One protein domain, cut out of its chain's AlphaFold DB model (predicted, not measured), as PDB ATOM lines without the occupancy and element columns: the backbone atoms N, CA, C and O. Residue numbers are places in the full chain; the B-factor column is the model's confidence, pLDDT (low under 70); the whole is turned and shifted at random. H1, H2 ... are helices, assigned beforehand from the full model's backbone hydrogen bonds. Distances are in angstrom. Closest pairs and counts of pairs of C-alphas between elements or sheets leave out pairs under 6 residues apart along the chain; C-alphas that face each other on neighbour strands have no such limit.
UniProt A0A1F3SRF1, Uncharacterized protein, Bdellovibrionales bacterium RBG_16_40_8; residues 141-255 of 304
ATOM      1  N   PRO A 141      32.044 -30.750  -7.485       83.69
ATOM      2  CA  PRO A 141      31.650 -31.638  -6.399       83.69
ATOM      3  C   PRO A 141      30.305 -31.214  -5.781       83.69
ATOM      4  O   PRO A 141      29.795 -30.117  -6.025       83.69
ATOM      5  N   SER A 142      29.726 -32.076  -4.943       80.81
ATOM      6  CA  SER A 142      28.505 -31.788  -4.187       80.81
ATOM      7  C   SER A 142      28.815 -30.855  -3.014       80.81
ATOM      8  O   SER A 142      29.235 -31.284  -1.940       80.81
ATOM      9  N   GLY A 143      28.622 -29.548  -3.218       76.81
ATOM     10  CA  GLY A 143      29.035 -28.519  -2.258       76.81
ATOM     11  C   GLY A 143      28.515 -28.741  -0.832       76.81
ATOM     12  O   GLY A 143      29.284 -28.611   0.119       76.81
ATOM     13  N   ALA A 144      27.247 -29.136  -0.670       80.19
ATOM     14  CA  ALA A 144      26.649 -29.368   0.646       80.19
ATOM     15  C   ALA A 144      27.270 -30.576   1.369       80.19
ATOM     16  O   ALA A 144      27.665 -30.458   2.528       80.19
ATOM     17  N   ALA A 145      27.418 -31.713   0.680       85.12
ATOM     18  CA  ALA A 145      27.988 -32.929   1.258       85.12
ATOM     19  C   ALA A 145      29.462 -32.740   1.650       85.12
ATOM     20  O   ALA A 145      29.886 -33.124   2.739       85.12
ATOM     21  N   ILE A 146      30.237 -32.078   0.788       83.44
ATOM     22  CA  ILE A 146      31.646 -31.769   1.049       83.44
ATOM     23  C   ILE A 146      31.794 -30.800   2.228       83.44
ATOM     24  O   ILE A 146      32.606 -31.039   3.122       83.44
ATOM     25  N   THR A 147      30.983 -29.738   2.269       80.88
ATOM     26  CA  THR A 147      30.989 -28.776   3.383       80.88
ATOM     27  C   THR A 147      30.667 -29.470   4.705       80.88
ATOM     28  O   THR A 147      31.390 -29.302   5.688       80.88
ATOM     29  N   GLU A 148      29.625 -30.303   4.719       82.62
ATOM     30  CA  GLU A 148      29.239 -31.091   5.888       82.62
ATOM     31  C   GLU A 148      30.371 -32.034   6.323       82.62
ATOM     32  O   GLU A 148      30.625 -32.193   7.521       82.62
ATOM     33  N   HIS A 149      31.109 -32.612   5.368       86.19
ATOM     34  CA  HIS A 149      32.266 -33.443   5.679       86.19
ATOM     35  C   HIS A 149      33.349 -32.687   6.448       86.19
ATOM     36  O   HIS A 149      33.859 -33.188   7.450       86.19
ATOM     37  N   PHE A 150      33.676 -31.462   6.041       81.69
ATOM     38  CA  PHE A 150      34.671 -30.658   6.755       81.69
ATOM     39  C   PHE A 150      34.205 -30.208   8.142       81.69
ATOM     40  O   PHE A 150      35.035 -30.057   9.043       81.69
ATOM     41  N   GLN A 151      32.896 -30.052   8.347       82.12
ATOM     42  CA  GLN A 151      32.318 -29.777   9.666       82.12
ATOM     43  C   GLN A 151      32.307 -31.019  10.567       82.12
ATOM     44  O   GLN A 151      32.534 -30.914  11.774       82.12
ATOM     45  N   LYS A 152      32.083 -32.203   9.986       85.00
ATOM     46  CA  LYS A 152      32.009 -33.493  10.689       85.00
ATOM     47  C   LYS A 152      32.996 -34.518  10.104       85.00
ATOM     48  O   LYS A 152      32.565 -35.579   9.641       85.00
ATOM     49  N   PRO A 153      34.321 -34.269  10.160       82.81
ATOM     50  CA  PRO A 153      35.326 -35.070   9.448       82.81
ATOM     51  C   PRO A 153      35.519 -36.482  10.011       82.81
ATOM     52  O   PRO A 153      36.230 -37.290   9.411       82.81
ATOM     53  N   TRP A 154      34.916 -36.767  11.169       82.81
ATOM     54  CA  TRP A 154      34.925 -38.072  11.826       82.81
ATOM     55  C   TRP A 154      33.868 -39.041  11.282       82.81
ATOM     56  O   TRP A 154      33.912 -40.210  11.652       82.81
ATOM     57  N   ALA A 155      32.920 -38.583  10.452       86.06
ATOM     58  CA  ALA A 155      31.987 -39.498   9.799       86.06
ATOM     59  C   ALA A 155      32.759 -40.440   8.867       86.06
ATOM     60  O   ALA A 155      33.672 -40.016   8.149       86.06
ATOM     61  N   SER A 156      32.388 -41.714   8.896       88.12
ATOM     62  CA  SER A 156      32.993 -42.765   8.090       88.12
ATOM     63  C   SER A 156      32.034 -43.181   6.990       88.12
ATOM     64  O   SER A 156      30.969 -43.727   7.277       88.12
ATOM     65  N   PHE A 157      32.416 -43.019   5.721       88.94
ATOM     66  CA  PHE A 157      31.569 -43.497   4.626       88.94
ATOM     67  C   PHE A 157      31.336 -45.009   4.664       88.94
ATOM     68  O   PHE A 157      30.332 -45.474   4.146       88.94
ATOM     69  N   PHE A 158      32.196 -45.792   5.326       87.44
ATOM     70  CA  PHE A 158      31.981 -47.234   5.462       87.44
ATOM     71  C   PHE A 158      30.796 -47.600   6.361       87.44
ATOM     72  O   PHE A 158      30.283 -48.710   6.240       87.44
ATOM     73  N   LYS A 159      30.407 -46.723   7.297       85.19
ATOM     74  CA  LYS A 159      29.442 -47.039   8.368       85.19
ATOM     75  C   LYS A 159      28.270 -46.061   8.447       85.19
ATOM     76  O   LYS A 159      27.187 -46.451   8.866       85.19
ATOM     77  N   ASP A 160      28.482 -44.804   8.072       86.75
ATOM     78  CA  ASP A 160      27.588 -43.699   8.421       86.75
ATOM     79  C   ASP A 160      26.690 -43.219   7.271       86.75
ATOM     80  O   ASP A 160      25.919 -42.282   7.466       86.75
ATOM     81  N   LEU A 161      26.738 -43.842   6.088       84.69
ATOM     82  CA  LEU A 161      25.875 -43.449   4.961       84.69
ATOM     83  C   LEU A 161      24.386 -43.675   5.236       84.69
ATOM     84  O   LEU A 161      23.566 -42.839   4.872       84.69
ATOM     85  N   ASP A 162      24.050 -44.741   5.961       81.69
ATOM     86  CA  ASP A 162      22.674 -45.015   6.391       81.69
ATOM     87  C   ASP A 162      22.298 -44.270   7.688       81.69
ATOM     88  O   ASP A 162      21.165 -44.357   8.164       81.69
ATOM     89  N   ASN A 163      23.236 -43.534   8.299       79.81
ATOM     90  CA  ASN A 163      22.987 -42.791   9.528       79.81
ATOM     91  C   ASN A 163      22.449 -41.392   9.191       79.81
ATOM     92  O   ASN A 163      23.226 -40.535   8.780       79.81
ATOM     93  N   PRO A 164      21.174 -41.068   9.460       79.00
ATOM     94  CA  PRO A 164      20.571 -39.805   9.024       79.00
ATOM     95  C   PRO A 164      21.234 -38.546   9.611       79.00
ATOM     96  O   PRO A 164      21.029 -37.451   9.099       79.00
ATOM     97  N   LYS A 165      22.026 -38.665  10.688       79.94
ATOM     98  CA  LYS A 165      22.746 -37.530  11.298       79.94
ATOM     99  C   LYS A 165      24.128 -37.277  10.694       79.94
ATOM    100  O   LYS A 165      24.693 -36.199  10.905       79.94
ATOM    101  N   LEU A 166      24.692 -38.287  10.034       85.06
ATOM    102  CA  LEU A 166      26.065 -38.300   9.528       85.06
ATOM    103  C   LEU A 166      26.140 -38.604   8.028       85.06
ATOM    104  O   LEU A 166      27.199 -38.391   7.443       85.06
ATOM    105  N   SER A 167      25.037 -39.021   7.407       87.38
ATOM    106  CA  SER A 167      24.967 -39.457   6.016       87.38
ATOM    107  C   SER A 167      25.492 -38.391   5.074       87.38
ATOM    108  O   SER A 167      26.367 -38.680   4.273       87.38
ATOM    109  N   LEU A 168      25.064 -37.137   5.226       87.56
ATOM    110  CA  LEU A 168      25.524 -36.040   4.373       87.56
ATOM    111  C   LEU A 168      27.053 -35.829   4.449       87.56
ATOM    112  O   LEU A 168      27.696 -35.656   3.416       87.56
ATOM    113  N   SER A 169      27.651 -35.937   5.642       88.62
ATOM    114  CA  SER A 169      29.117 -35.916   5.808       88.62
ATOM    115  C   SER A 169      29.782 -37.152   5.187       88.62
ATOM    116  O   SER A 169      30.839 -37.054   4.559       88.62
ATOM    117  N   ALA A 170      29.163 -38.323   5.344       92.12
ATOM    118  CA  ALA A 170      29.639 -39.582   4.788       92.12
ATOM    119  C   ALA A 170      29.617 -39.577   3.245       92.12
ATOM    120  O   ALA A 170      30.590 -40.014   2.632       92.12
ATOM    121  N   TYR A 171      28.586 -39.002   2.618       92.12
ATOM    122  CA  TYR A 171      28.519 -38.761   1.172       92.12
ATOM    123  C   TYR A 171      29.656 -37.850   0.707       92.12
ATOM    124  O   TYR A 171      30.338 -38.163  -0.266       92.12
ATOM    125  N   GLY A 172      29.929 -36.765   1.440       90.50
ATOM    126  CA  GLY A 172      31.058 -35.884   1.137       90.50
ATOM    127  C   GLY A 172      32.396 -36.624   1.183       90.50
ATOM    128  O   GLY A 172      33.214 -36.496   0.275       90.50
ATOM    129  N   GLN A 173      32.608 -37.466   2.198       92.25
ATOM    130  CA  GLN A 173      33.821 -38.277   2.288       92.25
ATOM    131  C   GLN A 173      33.935 -39.300   1.149       92.25
ATOM    132  O   GLN A 173      35.029 -39.487   0.617       92.25
ATOM    133  N   ALA A 174      32.828 -39.957   0.786       95.00
ATOM    134  CA  ALA A 174      32.788 -40.902  -0.325       95.00
ATOM    135  C   ALA A 174      33.143 -40.202  -1.643       95.00
ATOM    136  O   ALA A 174      34.047 -40.655  -2.342       95.00
ATOM    137  N   GLN A 175      32.523 -39.053  -1.936       93.12
ATOM    138  CA  GLN A 175      32.827 -38.278  -3.140       93.12
ATOM    139  C   GLN A 175      34.307 -37.895  -3.208       93.12
ATOM    140  O   GLN A 175      34.947 -38.118  -4.233       93.12
ATOM    141  N   LEU A 176      34.875 -37.390  -2.107       91.69
ATOM    142  CA  LEU A 176      36.301 -37.065  -2.031       91.69
ATOM    143  C   LEU A 176      37.177 -38.288  -2.323       91.69
ATOM    144  O   LEU A 176      38.129 -38.189  -3.090       91.69
ATOM    145  N   PHE A 177      36.862 -39.453  -1.754       95.00
ATOM    146  CA  PHE A 177      37.656 -40.656  -1.993       95.00
ATOM    147  C   PHE A 177      37.612 -41.106  -3.459       95.00
ATOM    148  O   PHE A 177      38.653 -41.404  -4.041       95.00
ATOM    149  N   PHE A 178      36.443 -41.107  -4.096       96.25
ATOM    150  CA  PHE A 178      36.349 -41.488  -5.507       96.25
ATOM    151  C   PHE A 178      36.943 -40.436  -6.452       96.25
ATOM    152  O   PHE A 178      37.584 -40.810  -7.432       96.25
ATOM    153  N   MET A 179      36.828 -39.141  -6.137       92.75
ATOM    154  CA  MET A 179      37.557 -38.082  -6.847       92.75
ATOM    155  C   MET A 179      39.073 -38.253  -6.715       92.75
ATOM    156  O   MET A 179      39.802 -38.051  -7.684       92.75
ATOM    157  N   TYR A 180      39.561 -38.661  -5.540       91.31
ATOM    158  CA  TYR A 180      40.977 -38.958  -5.340       91.31
ATOM    159  C   TYR A 180      41.439 -40.075  -6.269       91.31
ATOM    160  O   TYR A 180      42.417 -39.900  -6.985       91.31
ATOM    161  N   LEU A 181      40.706 -41.190  -6.320       93.88
ATOM    162  CA  LEU A 181      40.998 -42.275  -7.259       93.88
ATOM    163  C   LEU A 181      40.934 -41.784  -8.714       93.88
ATOM    164  O   LEU A 181      41.812 -42.120  -9.509       93.88
ATOM    165  N   TYR A 182      39.937 -40.963  -9.061       93.25
ATOM    166  CA  TYR A 182      39.772 -40.413 -10.409       93.25
ATOM    167  C   TYR A 182      40.964 -39.560 -10.827       93.25
ATOM    168  O   TYR A 182      41.413 -39.659 -11.963       93.25
ATOM    169  N   ASN A 183      41.557 -38.800  -9.908       88.38
ATOM    170  CA  ASN A 183      42.761 -38.042 -10.217       88.38
ATOM    171  C   ASN A 183      43.921 -38.951 -10.657       88.38
ATOM    172  O   ASN A 183      44.740 -38.507 -11.452       88.38
ATOM    173  N   PHE A 184      44.011 -40.205 -10.203       87.00
ATOM    174  CA  PHE A 184      45.081 -41.121 -10.622       87.00
ATOM    175  C   PHE A 184      44.728 -41.956 -11.856       87.00
ATOM    176  O   PHE A 184      45.592 -42.191 -12.698       87.00
ATOM    177  N   PHE A 185      43.481 -42.414 -11.960       90.44
ATOM    178  CA  PHE A 185      43.050 -43.332 -13.021       90.44
ATOM    179  C   PHE A 185      42.370 -42.634 -14.209       90.44
ATOM    180  O   PHE A 185      42.222 -43.232 -15.272       90.44
ATOM    181  N   GLY A 186      41.971 -41.373 -14.054       90.81
ATOM    182  CA  GLY A 186      41.316 -40.577 -15.085       90.81
ATOM    183  C   GLY A 186      39.972 -41.147 -15.540       90.81
ATOM    184  O   GLY A 186      39.277 -41.858 -14.810       90.81
ATOM    185  N   ASP A 187      39.617 -40.824 -16.782       92.38
ATOM    186  CA  ASP A 187      38.339 -41.162 -17.422       92.38
ATOM    187  C   ASP A 187      38.023 -42.667 -17.447       92.38
ATOM    188  O   ASP A 187      36.856 -43.053 -17.504       92.38
ATOM    189  N   GLU A 188      39.035 -43.527 -17.350       92.19
ATOM    190  CA  GLU A 188      38.866 -44.981 -17.362       92.19
ATOM    191  C   GLU A 188      38.355 -45.540 -16.029       92.19
ATOM    192  O   GLU A 188      37.893 -46.684 -15.983       92.19
ATOM    193  N   LEU A 189      38.412 -44.761 -14.942       94.56
ATOM    194  CA  LEU A 189      38.089 -45.252 -13.607       94.56
ATOM    195  C   LEU A 189      36.669 -45.811 -13.515       94.56
ATOM    196  O   LEU A 189      36.476 -46.899 -12.982       94.56
ATOM    197  N   LEU A 190      35.676 -45.081 -14.023       94.12
ATOM    198  CA  LEU A 190      34.269 -45.442 -13.849       94.12
ATOM    199  C   LEU A 190      33.940 -46.759 -14.563       94.12
ATOM    200  O   LEU A 190      33.386 -47.678 -13.957       94.12
ATOM    201  N   ASN A 191      34.405 -46.900 -15.807       92.31
ATOM    202  CA  ASN A 191      34.293 -48.142 -16.565       92.31
ATOM    203  C   ASN A 191      35.088 -49.284 -15.898       92.31
ATOM    204  O   ASN A 191      34.635 -50.429 -15.856       92.31
ATOM    205  N   SER A 192      36.252 -48.984 -15.315       93.75
ATOM    206  CA  SER A 192      37.053 -49.968 -14.575       93.75
ATOM    207  C   SER A 192      36.341 -50.449 -13.309       93.75
ATOM    208  O   SER A 192      36.335 -51.642 -13.023       93.75
ATOM    209  N   LEU A 193      35.680 -49.552 -12.575       94.62
ATOM    210  CA  LEU A 193      34.872 -49.873 -11.393       94.62
ATOM    211  C   LEU A 193      33.660 -50.727 -11.743       94.62
ATOM    212  O   LEU A 193      33.379 -51.683 -11.016       94.62
ATOM    213  N   LEU A 194      32.991 -50.438 -12.857       92.62
ATOM    214  CA  LEU A 194      31.878 -51.242 -13.357       92.62
ATOM    215  C   LEU A 194      32.318 -52.668 -13.725       92.62
ATOM    216  O   LEU A 194      31.628 -53.624 -13.391       92.62
ATOM    217  N   ASN A 195      33.498 -52.832 -14.333       91.81
ATOM    218  CA  ASN A 195      33.972 -54.123 -14.853       91.81
ATOM    219  C   ASN A 195      34.909 -54.903 -13.911       91.81
ATOM    220  O   ASN A 195      35.206 -56.073 -14.157       91.81
ATOM    221  N   ALA A 196      35.404 -54.284 -12.835       93.38
ATOM    222  CA  ALA A 196      36.351 -54.922 -11.920       93.38
ATOM    223  C   ALA A 196      35.766 -56.189 -11.272       93.38
ATOM    224  O   ALA A 196      34.568 -56.289 -11.028       93.38
ATOM    225  N   LYS A 197      36.601 -57.157 -10.903       92.88
ATOM    226  CA  LYS A 197      36.123 -58.306 -10.117       92.88
ATOM    227  C   LYS A 197      35.858 -57.895  -8.664       92.88
ATOM    228  O   LYS A 197      36.461 -56.952  -8.173       92.88
ATOM    229  N   GLY A 198      34.978 -58.612  -7.970       93.19
ATOM    230  CA  GLY A 198      34.695 -58.375  -6.550       93.19
ATOM    231  C   GLY A 198      33.806 -57.156  -6.266       93.19
ATOM    232  O   GLY A 198      33.202 -56.570  -7.169       93.19
ATOM    233  N   SER A 199      33.703 -56.801  -4.985       93.69
ATOM    234  CA  SER A 199      32.863 -55.706  -4.492       93.69
ATOM    235  C   SER A 199      33.643 -54.722  -3.624       93.69
ATOM    236  O   SER A 199      34.614 -55.090  -2.958       93.69
ATOM    237  N   GLY A 200      33.228 -53.452  -3.642       94.75
ATOM    238  CA  GLY A 200      33.804 -52.405  -2.801       94.75
ATOM    239  C   GLY A 200      35.331 -52.313  -2.897       94.75
ATOM    240  O   GLY A 200      35.903 -52.055  -3.956       94.75
ATOM    241  N   ALA A 201      36.002 -52.557  -1.770       96.00
ATOM    242  CA  ALA A 201      37.457 -52.497  -1.655       96.00
ATOM    243  C   ALA A 201      38.183 -53.520  -2.547       96.00
ATOM    244  O   ALA A 201      39.241 -53.202  -3.091       96.00
ATOM    245  N   GLU A 202      37.622 -54.720  -2.746       96.25
ATOM    246  CA  GLU A 202      38.238 -55.726  -3.623       96.25
ATOM    247  C   GLU A 202      38.187 -55.288  -5.092       96.25
ATOM    248  O   GLU A 202      39.162 -55.480  -5.817       96.25
ATOM    249  N   ALA A 203      37.112 -54.614  -5.518       96.00
ATOM    250  CA  ALA A 203      37.029 -54.045  -6.862       96.00
ATOM    251  C   ALA A 203      38.119 -52.989  -7.093       96.00
ATOM    252  O   ALA A 203      38.838 -53.050  -8.090       96.00
ATOM    253  N   ILE A 204      38.311 -52.075  -6.139       96.94
ATOM    254  CA  ILE A 204      39.361 -51.049  -6.222       96.94
ATOM    255  C   ILE A 204      40.754 -51.682  -6.201       96.94
ATOM    256  O   ILE A 204      41.617 -51.297  -6.984       96.94
ATOM    257  N   LYS A 205      40.981 -52.691  -5.354       96.88
ATOM    258  CA  LYS A 205      42.237 -53.450  -5.332       96.88
ATOM    259  C   LYS A 205      42.541 -54.089  -6.687       96.88
ATOM    260  O   LYS A 205      43.685 -54.031  -7.128       96.88
ATOM    261  N   HIS A 206      41.548 -54.662  -7.363       96.44
ATOM    262  CA  HIS A 206      41.749 -55.212  -8.702       96.44
ATOM    263  C   HIS A 206      42.133 -54.139  -9.725       96.44
ATOM    264  O   HIS A 206      43.032 -54.383 -10.526       96.44
ATOM    265  N   ILE A 207      41.523 -52.952  -9.661       96.06
ATOM    266  CA  ILE A 207      41.891 -51.814 -10.521       96.06
ATOM    267  C   ILE A 207      43.343 -51.407 -10.270       96.06
ATOM    268  O   ILE A 207      44.126 -51.347 -11.216       96.06
ATOM    269  N   ILE A 208      43.718 -51.224  -8.999       95.12
ATOM    270  CA  ILE A 208      45.089 -50.907  -8.570       95.12
ATOM    271  C   ILE A 208      46.091 -51.915  -9.144       95.12
ATOM    272  O   ILE A 208      47.084 -51.521  -9.742       95.12
ATOM    273  N   GLN A 209      45.804 -53.213  -9.021       94.56
ATOM    274  CA  GLN A 209      46.686 -54.282  -9.499       94.56
ATOM    275  C   GLN A 209      46.762 -54.381 -11.028       94.56
ATOM    276  O   GLN A 209      47.759 -54.870 -11.554       94.56
ATOM    277  N   SER A 210      45.713 -53.961 -11.738       93.31
ATOM    278  CA  SER A 210      45.673 -53.977 -13.206       93.31
ATOM    279  C   SER A 210      46.288 -52.738 -13.858       93.31
ATOM    280  O   SER A 210      46.647 -52.785 -15.032       93.31
ATOM    281  N   ALA A 211      46.407 -51.634 -13.123       90.88
ATOM    282  CA  ALA A 211      46.890 -50.373 -13.662       90.88
ATOM    283  C   ALA A 211      48.424 -50.329 -13.685       90.88
ATOM    284  O   ALA A 211      49.076 -50.367 -12.644       90.88
ATOM    285  N   GLU A 212      49.000 -50.159 -14.878       85.88
ATOM    286  CA  GLU A 212      50.455 -50.164 -15.113       85.88
ATOM    287  C   GLU A 212      51.219 -49.143 -14.249       85.88
ATOM    288  O   GLU A 212      52.363 -49.373 -13.863       85.88
ATOM    289  N   LYS A 213      50.579 -48.012 -13.932       80.19
ATOM    290  CA  LYS A 213      51.185 -46.884 -13.211       80.19
ATOM    291  C   LYS A 213      50.547 -46.617 -11.849       80.19
ATOM    292  O   LYS A 213      50.651 -45.499 -11.348       80.19
ATOM    293  N   SER A 214      49.863 -47.597 -11.249       84.81
ATOM    294  CA  SER A 214      49.308 -47.373  -9.913       84.81
ATOM    295  C   SER A 214      50.434 -47.144  -8.897       84.81
ATOM    296  O   SER A 214      51.372 -47.941  -8.840       84.81
ATOM    297  N   PRO A 215      50.361 -46.089  -8.066       83.50
ATOM    298  CA  PRO A 215      51.329 -45.888  -6.992       83.50
ATOM    299  C   PRO A 215      51.076 -46.797  -5.780       83.50
ATOM    300  O   PRO A 215      51.850 -46.773  -4.823       83.50
ATOM    301  N   TRP A 216      49.996 -47.584  -5.800       90.94
ATOM    302  CA  TRP A 216      49.538 -48.388  -4.674       90.94
ATOM    303  C   TRP A 216      49.696 -49.880  -4.946       90.94
ATOM    304  O   TRP A 216      49.572 -50.340  -6.077       90.94
ATOM    305  N   LEU A 217      49.923 -50.656  -3.885       89.12
ATOM    306  CA  LEU A 217      49.942 -52.121  -3.954       89.12
ATOM    307  C   LEU A 217      48.604 -52.732  -3.514       89.12
ATOM    308  O   LEU A 217      48.309 -53.893  -3.809       89.12
ATOM    309  N   SER A 218      47.794 -51.961  -2.787       91.81
ATOM    310  CA  SER A 218      46.559 -52.416  -2.156       91.81
ATOM    311  C   SER A 218      45.528 -51.293  -2.018       91.81
ATOM    312  O   SER A 218      45.854 -50.109  -2.095       91.81
ATOM    313  N   PHE A 219      44.275 -51.666  -1.741       94.38
ATOM    314  CA  PHE A 219      43.234 -50.712  -1.350       94.38
ATOM    315  C   PHE A 219      43.624 -49.922  -0.092       94.38
ATOM    316  O   PHE A 219      43.356 -48.728   0.001       94.38
ATOM    317  N   GLN A 220      44.271 -50.582   0.871       92.81
ATOM    318  CA  GLN A 220      44.694 -49.977   2.130       92.81
ATOM    319  C   GLN A 220      45.736 -48.879   1.907       92.81
ATOM    320  O   GLN A 220      45.676 -47.860   2.590       92.81
ATOM    321  N   ASP A 221      46.643 -49.053   0.942       88.31
ATOM    322  CA  ASP A 221      47.595 -48.007   0.559       88.31
ATOM    323  C   ASP A 221      46.872 -46.800  -0.038       88.31
ATOM    324  O   ASP A 221      47.069 -45.683   0.433       88.31
ATOM    325  N   ALA A 222      45.968 -47.028  -0.996       90.44
ATOM    326  CA  ALA A 222      45.188 -45.956  -1.614       90.44
ATOM    327  C   ALA A 222      44.337 -45.196  -0.588       90.44
ATOM    328  O   ALA A 222      44.286 -43.967  -0.588       90.44
ATOM    329  N   PHE A 223      43.688 -45.921   0.326       91.31
ATOM    330  CA  PHE A 223      42.872 -45.317   1.371       91.31
ATOM    331  C   PHE A 223      43.720 -44.563   2.402       91.31
ATOM    332  O   PHE A 223      43.343 -43.467   2.807       91.31
ATOM    333  N   ARG A 224      44.877 -45.099   2.809       89.12
ATOM    334  CA  ARG A 224      45.826 -44.392   3.684       89.12
ATOM    335  C   ARG A 224      46.271 -43.083   3.039       89.12
ATOM    336  O   ARG A 224      46.185 -42.040   3.684       89.12
ATOM    337  N   ASP A 225      46.710 -43.132   1.787       85.38
ATOM    338  CA  ASP A 225      47.224 -41.962   1.075       85.38
ATOM    339  C   ASP A 225      46.126 -40.908   0.877       85.38
ATOM    340  O   ASP A 225      46.367 -39.724   1.111       85.38
ATOM    341  N   PHE A 226      44.888 -41.331   0.603       88.81
ATOM    342  CA  PHE A 226      43.713 -40.457   0.627       88.81
ATOM    343  C   PHE A 226      43.522 -39.759   1.981       88.81
ATOM    344  O   PHE A 226      43.302 -38.548   2.031       88.81
ATOM    345  N   GLN A 227      43.595 -40.495   3.096       85.62
ATOM    346  CA  GLN A 227      43.405 -39.902   4.422       85.62
ATOM    347  C   GLN A 227      44.502 -38.885   4.756       85.62
ATOM    348  O   GLN A 227      44.201 -37.835   5.332       85.62
ATOM    349  N   ILE A 228      45.752 -39.160   4.369       81.44
ATOM    350  CA  ILE A 228      46.853 -38.204   4.529       81.44
ATOM    351  C   ILE A 228      46.613 -36.977   3.650       81.44
ATOM    352  O   ILE A 228      46.695 -35.854   4.142       81.44
ATOM    353  N   ALA A 229      46.266 -37.174   2.376       80.62
ATOM    354  CA  ALA A 229      46.001 -36.079   1.454       80.62
ATOM    355  C   ALA A 229      44.868 -35.185   1.977       80.62
ATOM    356  O   ALA A 229      45.008 -33.966   2.012       80.62
ATOM    357  N   LYS A 230      43.775 -35.764   2.488       78.94
ATOM    358  CA  LYS A 230      42.695 -35.013   3.145       78.94
ATOM    359  C   LYS A 230      43.203 -34.187   4.331       78.94
ATOM    360  O   LYS A 230      42.779 -33.048   4.510       78.94
ATOM    361  N   TYR A 231      44.089 -34.752   5.149       74.69
ATOM    362  CA  TYR A 231      44.658 -34.042   6.290       74.69
ATOM    363  C   TYR A 231      45.545 -32.865   5.855       74.69
ATOM    364  O   TYR A 231      45.373 -31.767   6.374       74.69
ATOM    365  N   ILE A 232      46.426 -33.068   4.871       70.44
ATOM    366  CA  ILE A 232      47.289 -32.014   4.311       70.44
ATOM    367  C   ILE A 232      46.447 -30.875   3.731       70.44
ATOM    368  O   ILE A 232      46.674 -29.719   4.067       70.44
ATOM    369  N   ASN A 233      45.421 -31.197   2.939       67.12
ATOM    370  CA  ASN A 233      44.539 -30.192   2.338       67.12
ATOM    371  C   ASN A 233      43.748 -29.381   3.366       67.12
ATOM    372  O   ASN A 233      43.384 -28.242   3.107       67.12
ATOM    373  N   ARG A 234      43.484 -29.943   4.550       63.47
ATOM    374  CA  ARG A 234      42.877 -29.193   5.656       63.47
ATOM    375  C   ARG A 234      43.863 -28.221   6.313       63.47
ATOM    376  O   ARG A 234      43.428 -27.255   6.934       63.47
ATOM    377  N   LEU A 235      45.159 -28.522   6.255       47.19
ATOM    378  CA  LEU A 235      46.209 -27.690   6.833       47.19
ATOM    379  C   LEU A 235      46.690 -26.586   5.899       47.19
ATOM    380  O   LEU A 235      47.307 -25.652   6.402       47.19
ATOM    381  N   ASP A 236      46.426 -26.684   4.596       45.25
ATOM    382  CA  ASP A 236      46.834 -25.669   3.631       45.25
ATOM    383  C   ASP A 236      46.007 -24.375   3.815       45.25
ATOM    384  O   ASP A 236      44.794 -24.378   3.584       45.25
ATOM    385  N   PRO A 237      46.623 -23.257   4.253       39.72
ATOM    386  CA  PRO A 237      45.941 -21.975   4.379       39.72
ATOM    387  C   PRO A 237      45.748 -21.254   3.031       39.72
ATOM    388  O   PRO A 237      45.172 -20.172   3.027       39.72
ATOM    389  N   LEU A 238      46.216 -21.803   1.900       38.69
ATOM    390  CA  LEU A 238      46.285 -21.115   0.598       38.69
ATOM    391  C   LEU A 238      44.965 -21.047  -0.194       38.69
ATOM    392  O   LEU A 238      44.962 -20.580  -1.334       38.69
ATOM    393  N   ALA A 239      43.827 -21.447   0.376       39.66
ATOM    394  CA  ALA A 239      42.521 -21.158  -0.221       39.66
ATOM    395  C   ALA A 239      42.111 -19.703   0.083       39.66
ATOM    396  O   ALA A 239      41.194 -19.444   0.862       39.66
ATOM    397  N   ASP A 240      42.812 -18.744  -0.527       38.28
ATOM    398  CA  ASP A 240      42.669 -17.302  -0.269       38.28
ATOM    399  C   ASP A 240      41.312 -16.713  -0.726       38.28
ATOM    400  O   ASP A 240      41.016 -15.544  -0.470       38.28
ATOM    401  N   ASN A 241      40.458 -17.483  -1.413       39.41
ATOM    402  CA  ASN A 241      39.151 -17.013  -1.881       39.41
ATOM    403  C   ASN A 241      38.113 -18.144  -2.082       39.41
ATOM    404  O   ASN A 241      38.435 -19.328  -2.187       39.41
ATOM    405  N   ASP A 242      36.838 -17.749  -2.197       41.25
ATOM    406  CA  ASP A 242      35.661 -18.610  -2.444       41.25
ATOM    407  C   ASP A 242      35.760 -19.493  -3.705       41.25
ATOM    408  O   ASP A 242      34.983 -20.438  -3.863       41.25
ATOM    409  N   ILE A 243      36.667 -19.177  -4.635       41.62
ATOM    410  CA  ILE A 243      36.901 -19.958  -5.858       41.62
ATOM    411  C   ILE A 243      37.857 -21.118  -5.561       41.62
ATOM    412  O   ILE A 243      37.640 -22.221  -6.062       41.62
ATOM    413  N   ASP A 244      38.850 -20.908  -4.700       41.16
ATOM    414  CA  ASP A 244      39.799 -21.942  -4.289       41.16
ATOM    415  C   ASP A 244      39.199 -22.894  -3.242       41.16
ATOM    416  O   ASP A 244      39.464 -24.092  -3.286       41.16
ATOM    417  N   GLN A 245      38.240 -22.438  -2.427       43.97
ATOM    418  CA  GLN A 245      37.411 -23.342  -1.612       43.97
ATOM    419  C   GLN A 245      36.547 -24.296  -2.456       43.97
ATOM    420  O   GLN A 245      36.229 -25.390  -2.007       43.97
ATOM    421  N   ARG A 246      36.176 -23.929  -3.693       40.16
ATOM    422  CA  ARG A 246      35.447 -24.820  -4.626       40.16
ATOM    423  C   ARG A 246      36.371 -25.782  -5.370       40.16
ATOM    424  O   ARG A 246      35.896 -26.720  -6.009       40.16
ATOM    425  N   ARG A 247      37.680 -25.557  -5.285       42.22
ATOM    426  CA  ARG A 247      38.734 -26.405  -5.827       42.22
ATOM    427  C   ARG A 247      39.326 -27.221  -4.688       42.22
ATOM    428  O   ARG A 247      40.476 -27.040  -4.306       42.22
ATOM    429  N   TYR A 248      38.534 -28.144  -4.148       49.09
ATOM    430  CA  TYR A 248      39.047 -29.198  -3.279       49.09
ATOM    431  C   TYR A 248      39.933 -30.132  -4.108       49.09
ATOM    432  O   TYR A 248      39.532 -31.232  -4.489       49.09
ATOM    433  N   PHE A 249      41.134 -29.676  -4.452       48.94
ATOM    434  CA  PHE A 249      42.148 -30.561  -4.974       48.94
ATOM    435  C   PHE A 249      42.554 -31.447  -3.821       48.94
ATOM    436  O   PHE A 249      43.208 -31.013  -2.883       48.94
ATOM    437  N   ILE A 250      42.199 -32.720  -3.895       53.66
ATOM    438  CA  ILE A 250      43.028 -33.695  -3.218       53.66
ATOM    439  C   ILE A 250      44.276 -33.759  -4.083       53.66
ATOM    440  O   ILE A 250      44.239 -34.380  -5.148       53.66
ATOM    441  N   PHE A 251      45.315 -33.003  -3.700       48.22
ATOM    442  CA  PHE A 251      46.596 -33.017  -4.399       48.22
ATOM    443  C   PHE A 251      46.952 -34.459  -4.778       48.22
ATOM    444  O   PHE A 251      46.853 -35.371  -3.949       48.22
ATOM    445  N   GLN A 252      47.385 -34.663  -6.026       44.38
ATOM    446  CA  GLN A 252      48.090 -35.875  -6.438       44.38
ATOM    447  C   GLN A 252      49.469 -35.896  -5.754       44.38
ATOM    448  O   GLN A 252      50.506 -35.881  -6.407       44.38
ATOM    449  N   SER A 253      49.528 -35.866  -4.425       40.44
ATOM    450  CA  SER A 253      50.762 -36.186  -3.731       40.44
ATOM    451  C   SER A 253      50.848 -37.702  -3.709       40.44
ATOM    452  O   SER A 253      50.236 -38.363  -2.867       40.44
ATOM    453  N   THR A 254      51.580 -38.273  -4.658       37.69
ATOM    454  CA  THR A 254      52.157 -39.601  -4.483       37.69
ATOM    455  C   THR A 254      53.098 -39.506  -3.287       37.69
ATOM    456  O   THR A 254      54.240 -39.059  -3.406       37.69
ATOM    457  N   LEU A 255      52.613 -39.857  -2.097       38.75
ATOM    458  CA  LEU A 255      53.454 -39.941  -0.910       38.75
ATOM    459  C   LEU A 255      54.296 -41.205  -1.022       38.75
ATOM    460  O   LEU A 255      53.977 -42.259  -0.482       38.75
TER     461      LEU A 255
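AT A GLANCE: This is residues 141 to 255 of the 304 residues of an uncharacterized protein of Bdellovibrionales bacterium RBG_16_40_8 (UniProt A0A1F3SRF1). Two long helices, H2 and H5, cross as an X near their middles; H1 packs across the first part of H2, and the pair H3 and H4 sits by the last part of H2 and the beginning of H5. After H5 the unnamed stretch 236 to 255 folds back. The printed part has 115 residues with five named helices, H1 to H5 in chain order, and no named strand: all helix. It is compact, with a radius of gyration of the C-alphas of 14.4 A and spans of 38 by 32 by 22 A.

IN THESE COORDINATES: H1, residues 143 to 151, begins at C-alpha 143 (29.035, -28.519, -2.258). H2, residues 167 to 185, is 26.5 A long. H3 is residues 188 to 195 and H4 residues 201 to 210. H5, residues 219 to 235, is 24.6 A long and ends at C-alpha 235 (46.209, -27.690, 6.833).

HOW THE PARTS SIT: Helix packing is mostly crossed, with no touching pair at a shallow tilt. H1 touches residues 168 to 176 of H2, about perpendicular at 75 degrees; their closest C-alphas, His 149 and Ser 169, are 4.0 A apart. H2 and H3 are close but not clearly touching, closest C-alphas Tyr 182 and Leu 189 at 6.0 A. H3 touches H4 at a steep tilt of 58 degrees, opposite ways, closest C-alphas Leu 193 and Ala 203 at 6.5 A. H4 touches residue 219 of H5, about perpendicular at 81 degrees; the closest C-alphas, Lys 205 and Phe 219, are 4.9 A apart. H2 touches H5 through residues 177 to 181 and 222 to 226, only just about perpendicular at 71 degrees, closest C-alphas Phe 177 and Phe 226 at 6.6 A. H1 and H3 are apart. In H1, H3, H4 and H5 every O i to N i+4 pair is within hydrogen-bond range; in H2, 14 of 15.

THE WHOLE: The C-alphas farthest apart, Lys 197 and Asp 240, are 42.7 A apart. The printed part has no cut. The link H1 to H2 is long, 15 residues. Mean pLDDT of the printed part is 79.8; residues 233 to 255 are under 70.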